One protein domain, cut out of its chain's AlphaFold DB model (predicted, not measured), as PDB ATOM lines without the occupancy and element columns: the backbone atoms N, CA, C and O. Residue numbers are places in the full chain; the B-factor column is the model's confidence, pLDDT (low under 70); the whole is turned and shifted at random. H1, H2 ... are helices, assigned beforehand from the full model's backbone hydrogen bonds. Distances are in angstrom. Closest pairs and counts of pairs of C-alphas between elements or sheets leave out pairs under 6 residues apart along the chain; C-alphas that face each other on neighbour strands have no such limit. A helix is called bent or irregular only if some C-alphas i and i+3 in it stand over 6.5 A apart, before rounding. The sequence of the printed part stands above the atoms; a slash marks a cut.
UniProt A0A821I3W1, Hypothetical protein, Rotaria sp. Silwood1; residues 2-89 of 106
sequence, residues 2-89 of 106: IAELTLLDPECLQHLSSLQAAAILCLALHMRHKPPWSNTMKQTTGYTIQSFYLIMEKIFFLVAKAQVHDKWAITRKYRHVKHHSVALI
ATOM      1  N   ILE A   2     150.906  89.062 138.053       94.19
ATOM      2  CA  ILE A   2     151.158  90.471 138.419       94.19
ATOM      3  C   ILE A   2     152.651  90.732 138.689       94.19
ATOM      4  O   ILE A   2     153.221  91.639 138.104       94.19
ATOM      5  N   ALA A   3     153.318  89.866 139.463       94.56
ATOM      6  CA  ALA A   3     154.762  89.978 139.704       94.56
ATOM      7  C   ALA A   3     155.608  89.959 138.415       94.56
ATOM      8  O   ALA A   3     156.568  90.706 138.287       94.56
ATOM      9  N   GLU A   4     155.240  89.136 137.430       93.25
ATOM     10  CA  GLU A   4     155.975  89.062 136.160       93.25
ATOM     11  C   GLU A   4     155.703  90.296 135.288       93.25
ATOM     12  O   GLU A   4     156.600  90.750 134.591       93.25
ATOM     13  N   LEU A   5     154.502  90.887 135.370       91.69
ATOM     14  CA  LEU A   5     154.217  92.178 134.735       91.69
ATOM     15  C   LEU A   5     155.075  93.293 135.327       91.69
ATOM     16  O   LEU A   5     155.635  94.082 134.575       91.69
ATOM     17  N   THR A   6     155.221  93.335 136.652       92.44
ATOM     18  CA  THR A   6     156.025  94.370 137.315       92.44
ATOM     19  C   THR A   6     157.512  94.297 136.971       92.44
ATOM     20  O   THR A   6     158.198  95.301 137.079       92.44
ATOM     21  N   LEU A   7     158.018  93.146 136.506       91.25
ATOM     22  CA  LEU A   7     159.397  93.039 136.010       91.25
ATOM     23  C   LEU A   7     159.616  93.773 134.679       91.25
ATOM     24  O   LEU A   7     160.756  94.069 134.332       91.25
ATOM     25  N   LEU A   8     158.546  94.047 133.928       88.06
ATOM     26  CA  LEU A   8     158.614  94.809 132.680       88.06
ATOM     27  C   LEU A   8     158.549  96.323 132.904       88.06
ATOM     28  O   LEU A   8     158.756  97.075 131.954       88.06
ATOM     29  N   ASP A   9     158.235  96.763 134.123       87.56
ATOM     30  CA  ASP A   9     158.088  98.171 134.467       87.56
ATOM     31  C   ASP A   9     159.277  98.635 135.333       87.56
ATOM     32  O   ASP A   9     159.381  98.240 136.500       87.56
ATOM     33  N   PRO A  10     160.179  99.479 134.797       87.06
ATOM     34  CA  PRO A  10     161.338  99.979 135.531       87.06
ATOM     35  C   PRO A  10     160.980 100.735 136.813       87.06
ATOM     36  O   PRO A  10     161.784 100.743 137.742       87.06
ATOM     37  N   GLU A  11     159.804 101.363 136.889       85.00
ATOM     38  CA  GLU A  11     159.379 102.067 138.101       85.00
ATOM     39  C   GLU A  11     159.067 101.092 139.235       85.00
ATOM     40  O   GLU A  11     159.348 101.381 140.397       85.00
ATOM     41  N   CYS A  12     158.542  99.908 138.909       85.88
ATOM     42  CA  CYS A  12     158.283  98.874 139.907       85.88
ATOM     43  C   CYS A  12     159.586  98.294 140.476       85.88
ATOM     44  O   CYS A  12     159.622  97.931 141.647       85.88
ATOM     45  N   LEU A  13     160.665  98.259 139.686       87.25
ATOM     46  CA  LEU A  13     161.969  97.710 140.088       87.25
ATOM     47  C   LEU A  13     162.737  98.580 141.097       87.25
ATOM     48  O   LEU A  13     163.725  98.121 141.664       87.25
ATOM     49  N   GLN A  14     162.309  99.823 141.327       89.44
ATOM     50  CA  GLN A  14     162.963 100.745 142.266       89.44
ATOM     51  C   GLN A  14     162.569 100.492 143.728       89.44
ATOM     52  O   GLN A  14     163.162 101.066 144.643       89.44
ATOM     53  N   HIS A  15     161.559  99.656 143.965       87.50
ATOM     54  CA  HIS A  15     161.032  99.386 145.294       87.50
ATOM     55  C   HIS A  15     161.632  98.116 145.900       87.50
ATOM     56  O   HIS A  15     162.082  97.207 145.207       87.50
ATOM     57  N   LEU A  16     161.608  98.034 147.232       92.38
ATOM     58  CA  LEU A  16     162.022  96.828 147.938       92.38
ATOM     59  C   LEU A  16     161.112  95.655 147.538       92.38
ATOM     60  O   LEU A  16     159.887  95.758 147.641       92.38
ATOM     61  N   SER A  17     161.701  94.522 147.152       91.69
ATOM     62  CA  SER A  17     160.948  93.359 146.661       91.69
ATOM     63  C   SER A  17     159.892  92.854 147.652       91.69
ATOM     64  O   SER A  17     158.847  92.368 147.230       91.69
ATOM     65  N   SER A  18     160.119  92.991 148.966       94.69
ATOM     66  CA  SER A  18     159.131  92.635 149.998       94.69
ATOM     67  C   SER A  18     157.918  93.571 150.005       94.69
ATOM     68  O   SER A  18     156.787  93.105 150.124       94.69
ATOM     69  N   LEU A  19     158.139  94.875 149.834       93.88
ATOM     70  CA  LEU A  19     157.085  95.888 149.774       93.88
ATOM     71  C   LEU A  19     156.248  95.718 148.498       93.88
ATOM     72  O   LEU A  19     155.019  95.755 148.535       93.88
ATOM     73  N   GLN A  20     156.916  95.440 147.378       94.56
ATOM     74  CA  GLN A  20     156.263  95.112 146.114       94.56
ATOM     75  C   GLN A  20     155.467  93.802 146.215       94.56
ATOM     76  O   GLN A  20     154.329  93.739 145.754       94.56
ATOM     77  N   ALA A  21     156.011  92.767 146.864       94.94
ATOM     78  CA  ALA A  21     155.299  91.511 147.092       94.94
ATOM     79  C   ALA A  21     154.038  91.701 147.952       94.94
ATOM     80  O   ALA A  21     153.004  91.110 147.637       94.94
ATOM     81  N   ALA A  22     154.094  92.550 148.984       95.25
ATOM     82  CA  ALA A  22     152.932  92.909 149.797       95.25
ATOM     83  C   ALA A  22     151.830  93.574 148.953       95.25
ATOM     84  O   ALA A  22     150.686  93.115 148.971       95.25
ATOM     85  N   ALA A  23     152.186  94.575 148.141       94.94
ATOM     86  CA  ALA A  23     151.254  95.242 147.228       94.94
ATOM     87  C   ALA A  23     150.617  94.270 146.221       94.94
ATOM     88  O   ALA A  23     149.399  94.269 146.033       94.94
ATOM     89  N   ILE A  24     151.429  93.406 145.601       95.44
ATOM     90  CA  ILE A  24     150.966  92.401 144.635       95.44
ATOM     91  C   ILE A  24     149.982  91.431 145.287       95.44
ATOM     92  O   ILE A  24     148.947  91.114 144.700       95.44
ATOM     93  N   LEU A  25     150.311  90.936 146.480       95.12
ATOM     94  CA  LEU A  25     149.479  89.984 147.203       95.12
ATOM     95  C   LEU A  25     148.150  90.617 147.616       95.12
ATOM     96  O   LEU A  25     147.103  90.012 147.398       95.12
ATOM     97  N   CYS A  26     148.199  91.843 148.140       94.69
ATOM     98  CA  CYS A  26     147.021  92.614 148.515       94.69
ATOM     99  C   CYS A  26     146.065  92.792 147.327       94.69
ATOM    100  O   CYS A  26     144.886  92.438 147.405       94.69
ATOM    101  N   LEU A  27     146.600  93.231 146.183       94.19
ATOM    102  CA  LEU A  27     145.826  93.401 144.958       94.19
ATOM    103  C   LEU A  27     145.252  92.070 144.449       94.19
ATOM    104  O   LEU A  27     144.072  91.997 144.113       94.19
ATOM    105  N   ALA A  28     146.047  90.996 144.431       94.31
ATOM    106  CA  ALA A  28     145.594  89.681 143.977       94.31
ATOM    107  C   ALA A  28     144.469  89.107 144.855       94.31
ATOM    108  O   ALA A  28     143.545  88.472 144.342       94.31
ATOM    109  N   LEU A  29     144.533  89.321 146.172       93.56
ATOM    110  CA  LEU A  29     143.468  88.942 147.099       93.56
ATOM    111  C   LEU A  29     142.206  89.771 146.851       93.56
ATOM    112  O   LEU A  29     141.116  89.201 146.780       93.56
ATOM    113  N   HIS A  30     142.359  91.077 146.626       92.25
ATOM    114  CA  HIS A  30     141.240  91.962 146.315       92.25
ATOM    115  C   HIS A  30     140.523  91.562 145.014       92.25
ATOM    116  O   HIS A  30     139.307  91.384 145.021       92.25
ATOM    117  N   MET A  31     141.271  91.277 143.939       91.44
ATOM    118  CA  MET A  31     140.739  90.744 142.668       91.44
ATOM    119  C   MET A  31     139.992  89.410 142.829       91.44
ATOM    120  O   MET A  31     139.213  89.002 141.974       91.44
ATOM    121  N   ARG A  32     140.259  88.682 143.916       90.94
ATOM    122  CA  ARG A  32     139.633  87.398 144.240       90.94
ATOM    123  C   ARG A  32     138.467  87.526 145.220       90.94
ATOM    124  O   ARG A  32     137.997  86.483 145.678       90.94
ATOM    125  N   HIS A  33     138.038  88.748 145.548       88.69
ATOM    126  CA  HIS A  33     137.059  89.049 146.599       88.69
ATOM    127  C   HIS A  33     137.433  88.433 147.957       88.69
ATOM    128  O   HIS A  33     136.577  87.987 148.717       88.69
ATOM    129  N   LYS A  34     138.736  88.364 148.255       89.12
ATOM    130  CA  LYS A  34     139.265  87.928 149.550       89.12
ATOM    131  C   LYS A  34     139.680  89.139 150.389       89.12
ATOM    132  O   LYS A  34     139.969  90.190 149.814       89.12
ATOM    133  N   PRO A  35     139.774  88.994 151.726       87.62
ATOM    134  CA  PRO A  35     140.333  90.032 152.584       87.62
ATOM    135  C   PRO A  35     141.727  90.440 152.077       87.62
ATOM    136  O   PRO A  35     142.602  89.574 151.985       87.62
ATOM    137  N   PRO A  36     141.937  91.714 151.699       86.25
ATOM    138  CA  PRO A  36     143.120  92.132 150.950       86.25
ATOM    139  C   PRO A  36     144.390  92.136 151.809       86.25
ATOM    140  O   PRO A  36     145.465  91.798 151.323       86.25
ATOM    141  N   TRP A  37     144.281  92.456 153.101       92.69
ATOM    142  CA  TRP A  37     145.420  92.463 154.018       92.69
ATOM    143  C   TRP A  37     144.977  92.101 155.438       92.69
ATOM    144  O   TRP A  37     144.257  92.863 156.077       92.69
ATOM    145  N   SER A  38     145.366  90.924 155.932       90.38
ATOM    146  CA  SER A  38     144.936  90.438 157.250       90.38
ATOM    147  C   SER A  38     145.850  90.910 158.385       90.38
ATOM    148  O   SER A  38     147.025  91.227 158.176       90.38
ATOM    149  N   ASN A  39     145.344  90.867 159.622       89.19
ATOM    150  CA  ASN A  39     146.145  91.162 160.816       89.19
ATOM    151  C   ASN A  39     147.381  90.258 160.932       89.19
ATOM    152  O   ASN A  39     148.447  90.739 161.308       89.19
ATOM    153  N   THR A  40     147.289  88.986 160.532       90.94
ATOM    154  CA  THR A  40     148.440  88.069 160.506       90.94
ATOM    155  C   THR A  40     149.536  88.556 159.556       90.94
ATOM    156  O   THR A  40     150.713  88.516 159.907       90.94
ATOM    157  N   MET A  41     149.174  89.061 158.370       91.00
ATOM    158  CA  MET A  41     150.147  89.617 157.421       91.00
ATOM    159  C   MET A  41     150.807  90.880 157.971       91.00
ATOM    160  O   MET A  41     152.032  91.000 157.907       91.00
ATOM    161  N   LYS A  42     150.020  91.781 158.574       93.06
ATOM    162  CA  LYS A  42     150.528  92.983 159.252       93.06
ATOM    163  C   LYS A  42     151.495  92.631 160.387       93.06
ATOM    164  O   LYS A  42     152.577  93.199 160.441       93.06
ATOM    165  N   GLN A  43     151.157  91.673 161.250       92.81
ATOM    166  CA  GLN A  43     152.024  91.229 162.352       92.81
ATOM    167  C   GLN A  43     153.315  90.561 161.859       92.81
ATOM    168  O   GLN A  43     154.375  90.787 162.428       92.81
ATOM    169  N   THR A  44     153.235  89.765 160.790       93.38
ATOM    170  CA  THR A  44     154.393  89.028 160.259       93.38
ATOM    171  C   THR A  44     155.369  89.938 159.513       93.38
ATOM    172  O   THR A  44     156.578  89.749 159.593       93.38
ATOM    173  N   THR A  45     154.855  90.906 158.750       93.38
ATOM    174  CA  THR A  45     155.670  91.738 157.845       93.38
ATOM    175  C   THR A  45     155.947  93.142 158.375       93.38
ATOM    176  O   THR A  45     156.862  93.803 157.894       93.38
ATOM    177  N   GLY A  46     155.140  93.627 159.320       93.38
ATOM    178  CA  GLY A  46     155.142  95.017 159.772       93.38
ATOM    179  C   GLY A  46     154.479  96.008 158.807       93.38
ATOM    180  O   GLY A  46     154.332  97.175 159.161       93.38
ATOM    181  N   TYR A  47     154.052  95.587 157.610       93.94
ATOM    182  CA  TYR A  47     153.466  96.495 156.620       93.94
ATOM    183  C   TYR A  47     151.964  96.713 156.829       93.94
ATOM    184  O   TYR A  47     151.203  95.778 157.101       93.94
ATOM    185  N   THR A  48     151.520  97.954 156.631       93.00
ATOM    186  CA  THR A  48     150.104  98.326 156.501       93.00
ATOM    187  C   THR A  48     149.772  98.625 155.042       93.00
ATOM    188  O   THR A  48     150.679  98.859 154.245       93.00
ATOM    189  N   ILE A  49     148.481  98.675 154.683       91.44
ATOM    190  CA  ILE A  49     148.074  99.077 153.324       91.44
ATOM    191  C   ILE A  49     148.656 100.450 152.971       91.44
ATOM    192  O   ILE A  49     149.169 100.627 151.873       91.44
ATOM    193  N   GLN A  50     148.688 101.386 153.924       91.75
ATOM    194  CA  GLN A  50     149.307 102.701 153.732       91.75
ATOM    195  C   GLN A  50     150.798 102.616 153.375       91.75
ATOM    196  O   GLN A  50     151.267 103.410 152.563       91.75
ATOM    197  N   SER A  51     151.538 101.641 153.917       91.38
ATOM    198  CA  SER A  51     152.970 101.470 153.629       91.38
ATOM    199  C   SER A  51     153.254 101.186 152.153       91.38
ATOM    200  O   SER A  51     154.304 101.576 151.650       91.38
ATOM    201  N   PHE A  52     152.345 100.496 151.460       93.31
ATOM    202  CA  PHE A  52     152.537 100.071 150.070       93.31
ATOM    203  C   PHE A  52     151.461 100.587 149.106       93.31
ATOM    204  O   PHE A  52     151.456 100.191 147.940       93.31
ATOM    205  N   TYR A  53     150.579 101.484 149.557       92.94
ATOM    206  CA  TYR A  53     149.446 101.987 148.775       92.94
ATOM    207  C   TYR A  53     149.886 102.593 147.437       92.94
ATOM    208  O   TYR A  53     149.370 102.213 146.392       92.94
ATOM    209  N   LEU A  54     150.901 103.465 147.456       91.38
ATOM    210  CA  LEU A  54     151.397 104.135 146.248       91.38
ATOM    211  C   LEU A  54     151.905 103.136 145.196       91.38
ATOM    212  O   LEU A  54     151.671 103.291 144.002       91.38
ATOM    213  N   ILE A  55     152.590 102.082 145.642       93.56
ATOM    214  CA  ILE A  55     153.106 101.036 144.750       93.56
ATOM    215  C   ILE A  55     151.952 100.182 144.233       93.56
ATOM    216  O   ILE A  55     151.908  99.843 143.054       93.56
ATOM    217  N   MET A  56     150.997  99.851 145.097       94.38
ATOM    218  CA  MET A  56     149.807  99.093 144.728       94.38
ATOM    219  C   MET A  56     148.977  99.815 143.663       94.38
ATOM    220  O   MET A  56     148.545  99.175 142.707       94.38
ATOM    221  N   GLU A  57     148.802 101.130 143.786       93.44
ATOM    222  CA  GLU A  57     148.112 101.961 142.796       93.44
ATOM    223  C   GLU A  57     148.830 101.938 141.438       93.44
ATOM    224  O   GLU A  57     148.207 101.684 140.405       93.44
ATOM    225  N   LYS A  58     150.160 102.085 141.420       93.00
ATOM    226  CA  LYS A  58     150.951 101.940 140.185       93.00
ATOM    227  C   LYS A  58     150.776 100.564 139.542       93.00
ATOM    228  O   LYS A  58     150.527 100.461 138.340       93.00
ATOM    229  N   ILE A  59     150.865  99.499 140.341       93.94
ATOM    230  CA  ILE A  59     150.685  98.120 139.872       93.94
ATOM    231  C   ILE A  59     149.272  97.917 139.319       93.94
ATOM    232  O   ILE A  59     149.104  97.246 138.302       93.94
ATOM    233  N   PHE A  60     148.256  98.507 139.944       94.31
ATOM    234  CA  PHE A  60     146.879  98.450 139.467       94.31
ATOM    235  C   PHE A  60     146.741  99.043 138.063       94.31
ATOM    236  O   PHE A  60     146.212  98.379 137.171       94.31
ATOM    237  N   PHE A  61     147.295 100.234 137.825       91.88
ATOM    238  CA  PHE A  61     147.295 100.838 136.491       91.88
ATOM    239  C   PHE A  61     148.097 100.021 135.473       91.88
ATOM    240  O   PHE A  61     147.667  99.874 134.324       91.88
ATOM    241  N   LEU A  62     149.225  99.437 135.885       91.88
ATOM    242  CA  LEU A  62     150.009  98.533 135.042       91.88
ATOM    243  C   LEU A  62     149.188  97.306 134.618       91.88
ATOM    244  O   LEU A  62     149.175  96.952 133.437       91.88
ATOM    245  N   VAL A  63     148.475  96.674 135.554       91.94
ATOM    246  CA  VAL A  63     147.605  95.524 135.265       91.94
ATOM    247  C   VAL A  63     146.447  95.938 134.357       91.94
ATOM    248  O   VAL A  63     146.207  95.260 133.359       91.94
ATOM    249  N   ALA A  64     145.787  97.068 134.630       90.94
ATOM    250  CA  ALA A  64     144.710  97.594 133.789       90.94
ATOM    251  C   ALA A  64     145.177  97.788 132.337       90.94
ATOM    252  O   ALA A  64     144.562  97.288 131.393       90.94
ATOM    253  N   LYS A  65     146.335  98.431 132.148       89.12
ATOM    254  CA  LYS A  65     146.953  98.623 130.830       89.12
ATOM    255  C   LYS A  65     147.289  97.290 130.153       89.12
ATOM    256  O   LYS A  65     147.066  97.134 128.950       89.12
ATOM    257  N   ALA A  66     147.803  96.322 130.909       88.50
ATOM    258  CA  ALA A  66     148.153  94.999 130.397       88.50
ATOM    259  C   ALA A  66     146.930  94.146 130.005       88.50
ATOM    260  O   ALA A  66     147.077  93.244 129.177       88.50
ATOM    261  N   GLN A  67     145.750  94.410 130.578       84.88
ATOM    262  CA  GLN A  67     144.488  93.744 130.222       84.88
ATOM    263  C   GLN A  67     143.846  94.330 128.959       84.88
ATOM    264  O   GLN A  67     143.290  93.578 128.160       84.88
ATOM    265  N   VAL A  68     143.966  95.646 128.740       81.75
ATOM    266  CA  VAL A  68     143.458  96.319 127.528       81.75
ATOM    267  C   VAL A  68     144.261  95.925 126.283       81.75
ATOM    268  O   VAL A  68     143.723  95.847 125.178       81.75
ATOM    269  N   HIS A  69     145.561  95.666 126.437       69.75
ATOM    270  CA  HIS A  69     146.447  95.385 125.313       69.75
ATOM    271  C   HIS A  69     146.815  93.897 125.207       69.75
ATOM    272  O   HIS A  69     147.756  93.424 125.842       69.75
ATOM    273  N   ASP A  70     146.199  93.185 124.261       59.53
ATOM    274  CA  ASP A  70     146.535  91.788 123.907       59.53
ATOM    275  C   ASP A  70     147.954  91.579 123.334       59.53
ATOM    276  O   ASP A  70     148.366  90.457 123.037       59.53
ATOM    277  N   LYS A  71     148.743  92.650 123.202       60.38
ATOM    278  CA  LYS A  71     150.133  92.605 122.723       60.38
ATOM    279  C   LYS A  71     151.131  92.104 123.772       60.38
ATOM    280  O   LYS A  71     152.280  91.828 123.435       60.38
ATOM    281  N   TRP A  72     150.726  91.979 125.034       77.38
ATOM    282  CA  TRP A  72     151.634  91.589 126.107       77.38
ATOM    283  C   TRP A  72     151.759  90.066 126.144       77.38
ATOM    284  O   TRP A  72     150.841  89.358 126.563       77.38
ATOM    285  N   ALA A  73     152.920  89.553 125.724       87.88
ATOM    286  CA  ALA A  73     153.214  88.118 125.718       87.88
ATOM    287  C   ALA A  73     152.967  87.466 127.094       87.88
ATOM    288  O   ALA A  73     152.468  86.343 127.165       87.88
ATOM    289  N   ILE A  74     153.230  88.204 128.182       89.81
ATOM    290  CA  ILE A  74     152.920  87.787 129.556       89.81
ATOM    291  C   ILE A  74     151.410  87.611 129.752       89.81
ATOM    292  O   ILE A  74     150.984  86.550 130.203       89.81
ATOM    293  N   THR A  75     150.581  88.591 129.385       88.56
ATOM    294  CA  THR A  75     149.117  88.462 129.486       88.56
ATOM    295  C   THR A  75     148.635  87.237 128.707       88.56
ATOM    296  O   THR A  75     147.916  86.407 129.262       88.56
ATOM    297  N   ARG A  76     149.115  87.025 127.472       88.31
ATOM    298  CA  ARG A  76     148.766  85.836 126.670       88.31
ATOM    299  C   ARG A  76     149.185  84.523 127.342       88.31
ATOM    300  O   ARG A  76     148.385  83.589 127.386       88.31
ATOM    301  N   LYS A  77     150.395  84.455 127.910       92.25
ATOM    302  CA  LYS A  77     150.892  83.300 128.684       92.25
ATOM    303  C   LYS A  77     149.941  82.963 129.834       92.25
ATOM    304  O   LYS A  77     149.543  81.810 129.975       92.25
ATOM    305  N   TYR A  78     149.527  83.957 130.617       93.25
ATOM    306  CA  TYR A  78     148.679  83.753 131.798       93.25
ATOM    307  C   TYR A  78     147.172  83.641 131.509       93.25
ATOM    308  O   TYR A  78     146.413  83.327 132.425       93.25
ATOM    309  N   ARG A  79     146.723  83.834 130.259       91.62
ATOM    310  CA  ARG A  79     145.363  83.466 129.810       91.62
ATOM    311  C   ARG A  79     145.202  81.954 129.617       91.62
ATOM    312  O   ARG A  79     144.086  81.445 129.675       91.62
ATOM    313  N   HIS A  80     146.299  81.232 129.394       93.06
ATOM    314  CA  HIS A  80     146.269  79.795 129.137       93.06
ATOM    315  C   HIS A  80     145.784  78.998 130.363       93.06
ATOM    316  O   HIS A  80     146.146  79.308 131.500       93.06
ATOM    317  N   VAL A  81     145.034  77.912 130.134       93.31
ATOM    318  CA  VAL A  81     144.427  77.068 131.190       93.31
ATOM    319  C   VAL A  81     145.469  76.467 132.140       93.31
ATOM    320  O   VAL A  81     145.230  76.364 133.337       93.31
ATOM    321  N   LYS A  82     146.679  76.170 131.641       95.75
ATOM    322  CA  LYS A  82     147.846  75.763 132.460       95.75
ATOM    323  C   LYS A  82     148.131  76.721 133.629       95.75
ATOM    324  O   LYS A  82     148.669  76.308 134.650       95.75
ATOM    325  N   HIS A  83     147.796  77.998 133.469       93.19
ATOM    326  CA  HIS A  83     147.971  79.037 134.479       93.19
ATOM    327  C   HIS A  83     146.641  79.453 135.121       93.19
ATOM    328  O   HIS A  83     146.542  80.564 135.632       93.19
ATOM    329  N   HIS A  84     145.625  78.584 135.084       93.56
ATOM    330  CA  HIS A  84     144.270  78.834 135.589       93.56
ATOM    331  C   HIS A  84     143.619  80.095 135.008       93.56
ATOM    332  O   HIS A  84     142.759  80.698 135.645       93.56
ATOM    333  N   SER A  85     144.071  80.524 133.824       92.62
ATOM    334  CA  SER A  85     143.576  81.718 133.142       92.62
ATOM    335  C   SER A  85     143.533  82.969 134.031       92.62
ATOM    336  O   SER A  85     142.664  83.819 133.867       92.62
ATOM    337  N   VAL A  86     144.482  83.113 134.967       92.69
ATOM    338  CA  VAL A  86     144.496  84.208 135.958       92.69
ATOM    339  C   VAL A  86     144.562  85.608 135.344       92.69
ATOM    340  O   VAL A  86     144.168  86.567 135.994       92.69
ATOM    341  N   ALA A  87     145.032  85.744 134.100       91.19
ATOM    342  CA  ALA A  87     145.006  87.024 133.389       91.19
ATOM    343  C   ALA A  87     143.596  87.453 132.933       91.19
ATOM    344  O   ALA A  87     143.425  88.607 132.555       91.19
ATOM    345  N   LEU A  88     142.610  86.544 132.954       89.88
ATOM    346  CA  LEU A  88     141.199  86.837 132.664       89.88
ATOM    347  C   LEU A  88     140.416  87.301 133.899       89.88
ATOM    348  O   LEU A  88     139.248  87.644 133.766       89.88
ATOM    349  N   ILE A  89     141.021  87.275 135.091       91.75
ATOM    350  CA  ILE A  89     140.368  87.780 136.301       91.75
ATOM    351  C   ILE A  89     140.197  89.290 136.144       91.75
ATOM    352  O   ILE A  89     141.177  90.005 135.929       91.75
TER     353      ILE A  89
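AT A GLANCE: This is residues 2 to 89 of the 106 residues of the protein "Hypothetical protein" of Rotaria sp. Silwood1 (UniProt A0A821I3W1). One long helix, H4, makes the spine along the longest axis, with H2 packed across it toward one end and the short H1 packed beside its later half; these three form the core. The small helices H3 and H5 sit at opposite ends of the model, H3 beyond the start of H4 and H5 past its far end, where the chain turns back. The printed part has 88 residues with five named helices, in the order H1, H2, H3, H4, H5, and no named strand; the class is all helix. The whole is compact, with a radius of gyration of the C-alphas of 13.3 A, and spans 38 by 27 by 18 A.

HOW THE PARTS SIT: H1, residues 2 to 6, touches H2, residues 17 to 31; the closest C-alphas are those of Ile 2 and Ile 24, 6.5 A apart. H1 also touches H4, residues 49 to 68, which meets it with residues 59 to 66 alone; the closest C-alphas are those of Ile 2 and Val 63, 6.9 A apart. H2 touches H4 at a steep tilt of 63 degrees, the same way, and their closest C-alphas, those of Ala 23 and Met 56, are 4.8 A apart. H4 has a kink of 41 degrees near residue 56, and it is irregular: C-alphas 51 and 54 are 8.0 A apart. H3, residues 39 to 45, touches no helix but is near H2, with 6 pairs of C-alphas within 10 A. H5, residues 73 to 79, is about perpendicular to H4, at 86 degrees, and close but not clearly touching it; the closest C-alphas are those of Ala 66 and Thr 75, 6.7 A apart. H5 is likewise close to H1 but not clearly touching it, with C-alphas of Leu 5 and Ile 74 the closest at 6.9 A. H3 and H5 are apart. In H1, H2, H3 and H5 every O i to N i+4 pair is within hydrogen-bond range, and in H4 14 of 16 are.

IN THESE COORDINATES: H1 begins at C-alpha 2, (151.158, 90.471, 138.419). H2 is 20.8 A long from first to last C-alpha, and H3 is 10.0 A. H4 runs 26.4 A from C-alpha 49 at (148.074, 99.077, 153.324) to C-alpha 68 at (143.458, 96.319, 127.528). H5 is 10.0 A long and ends at C-alpha 79, (145.363, 83.466, 129.810).

THE WHOLE: The two C-alphas farthest apart are those of Gln 43 and Lys 71, at 39.7 A. The printed part has no cut. The links H3 to H4 and H4 to H5 are tight, those from H1 to H2 and H2 to H3 are short, and no link is long. The mean pLDDT of the printed part is 90.5, and residues 69 to 71 are under 70.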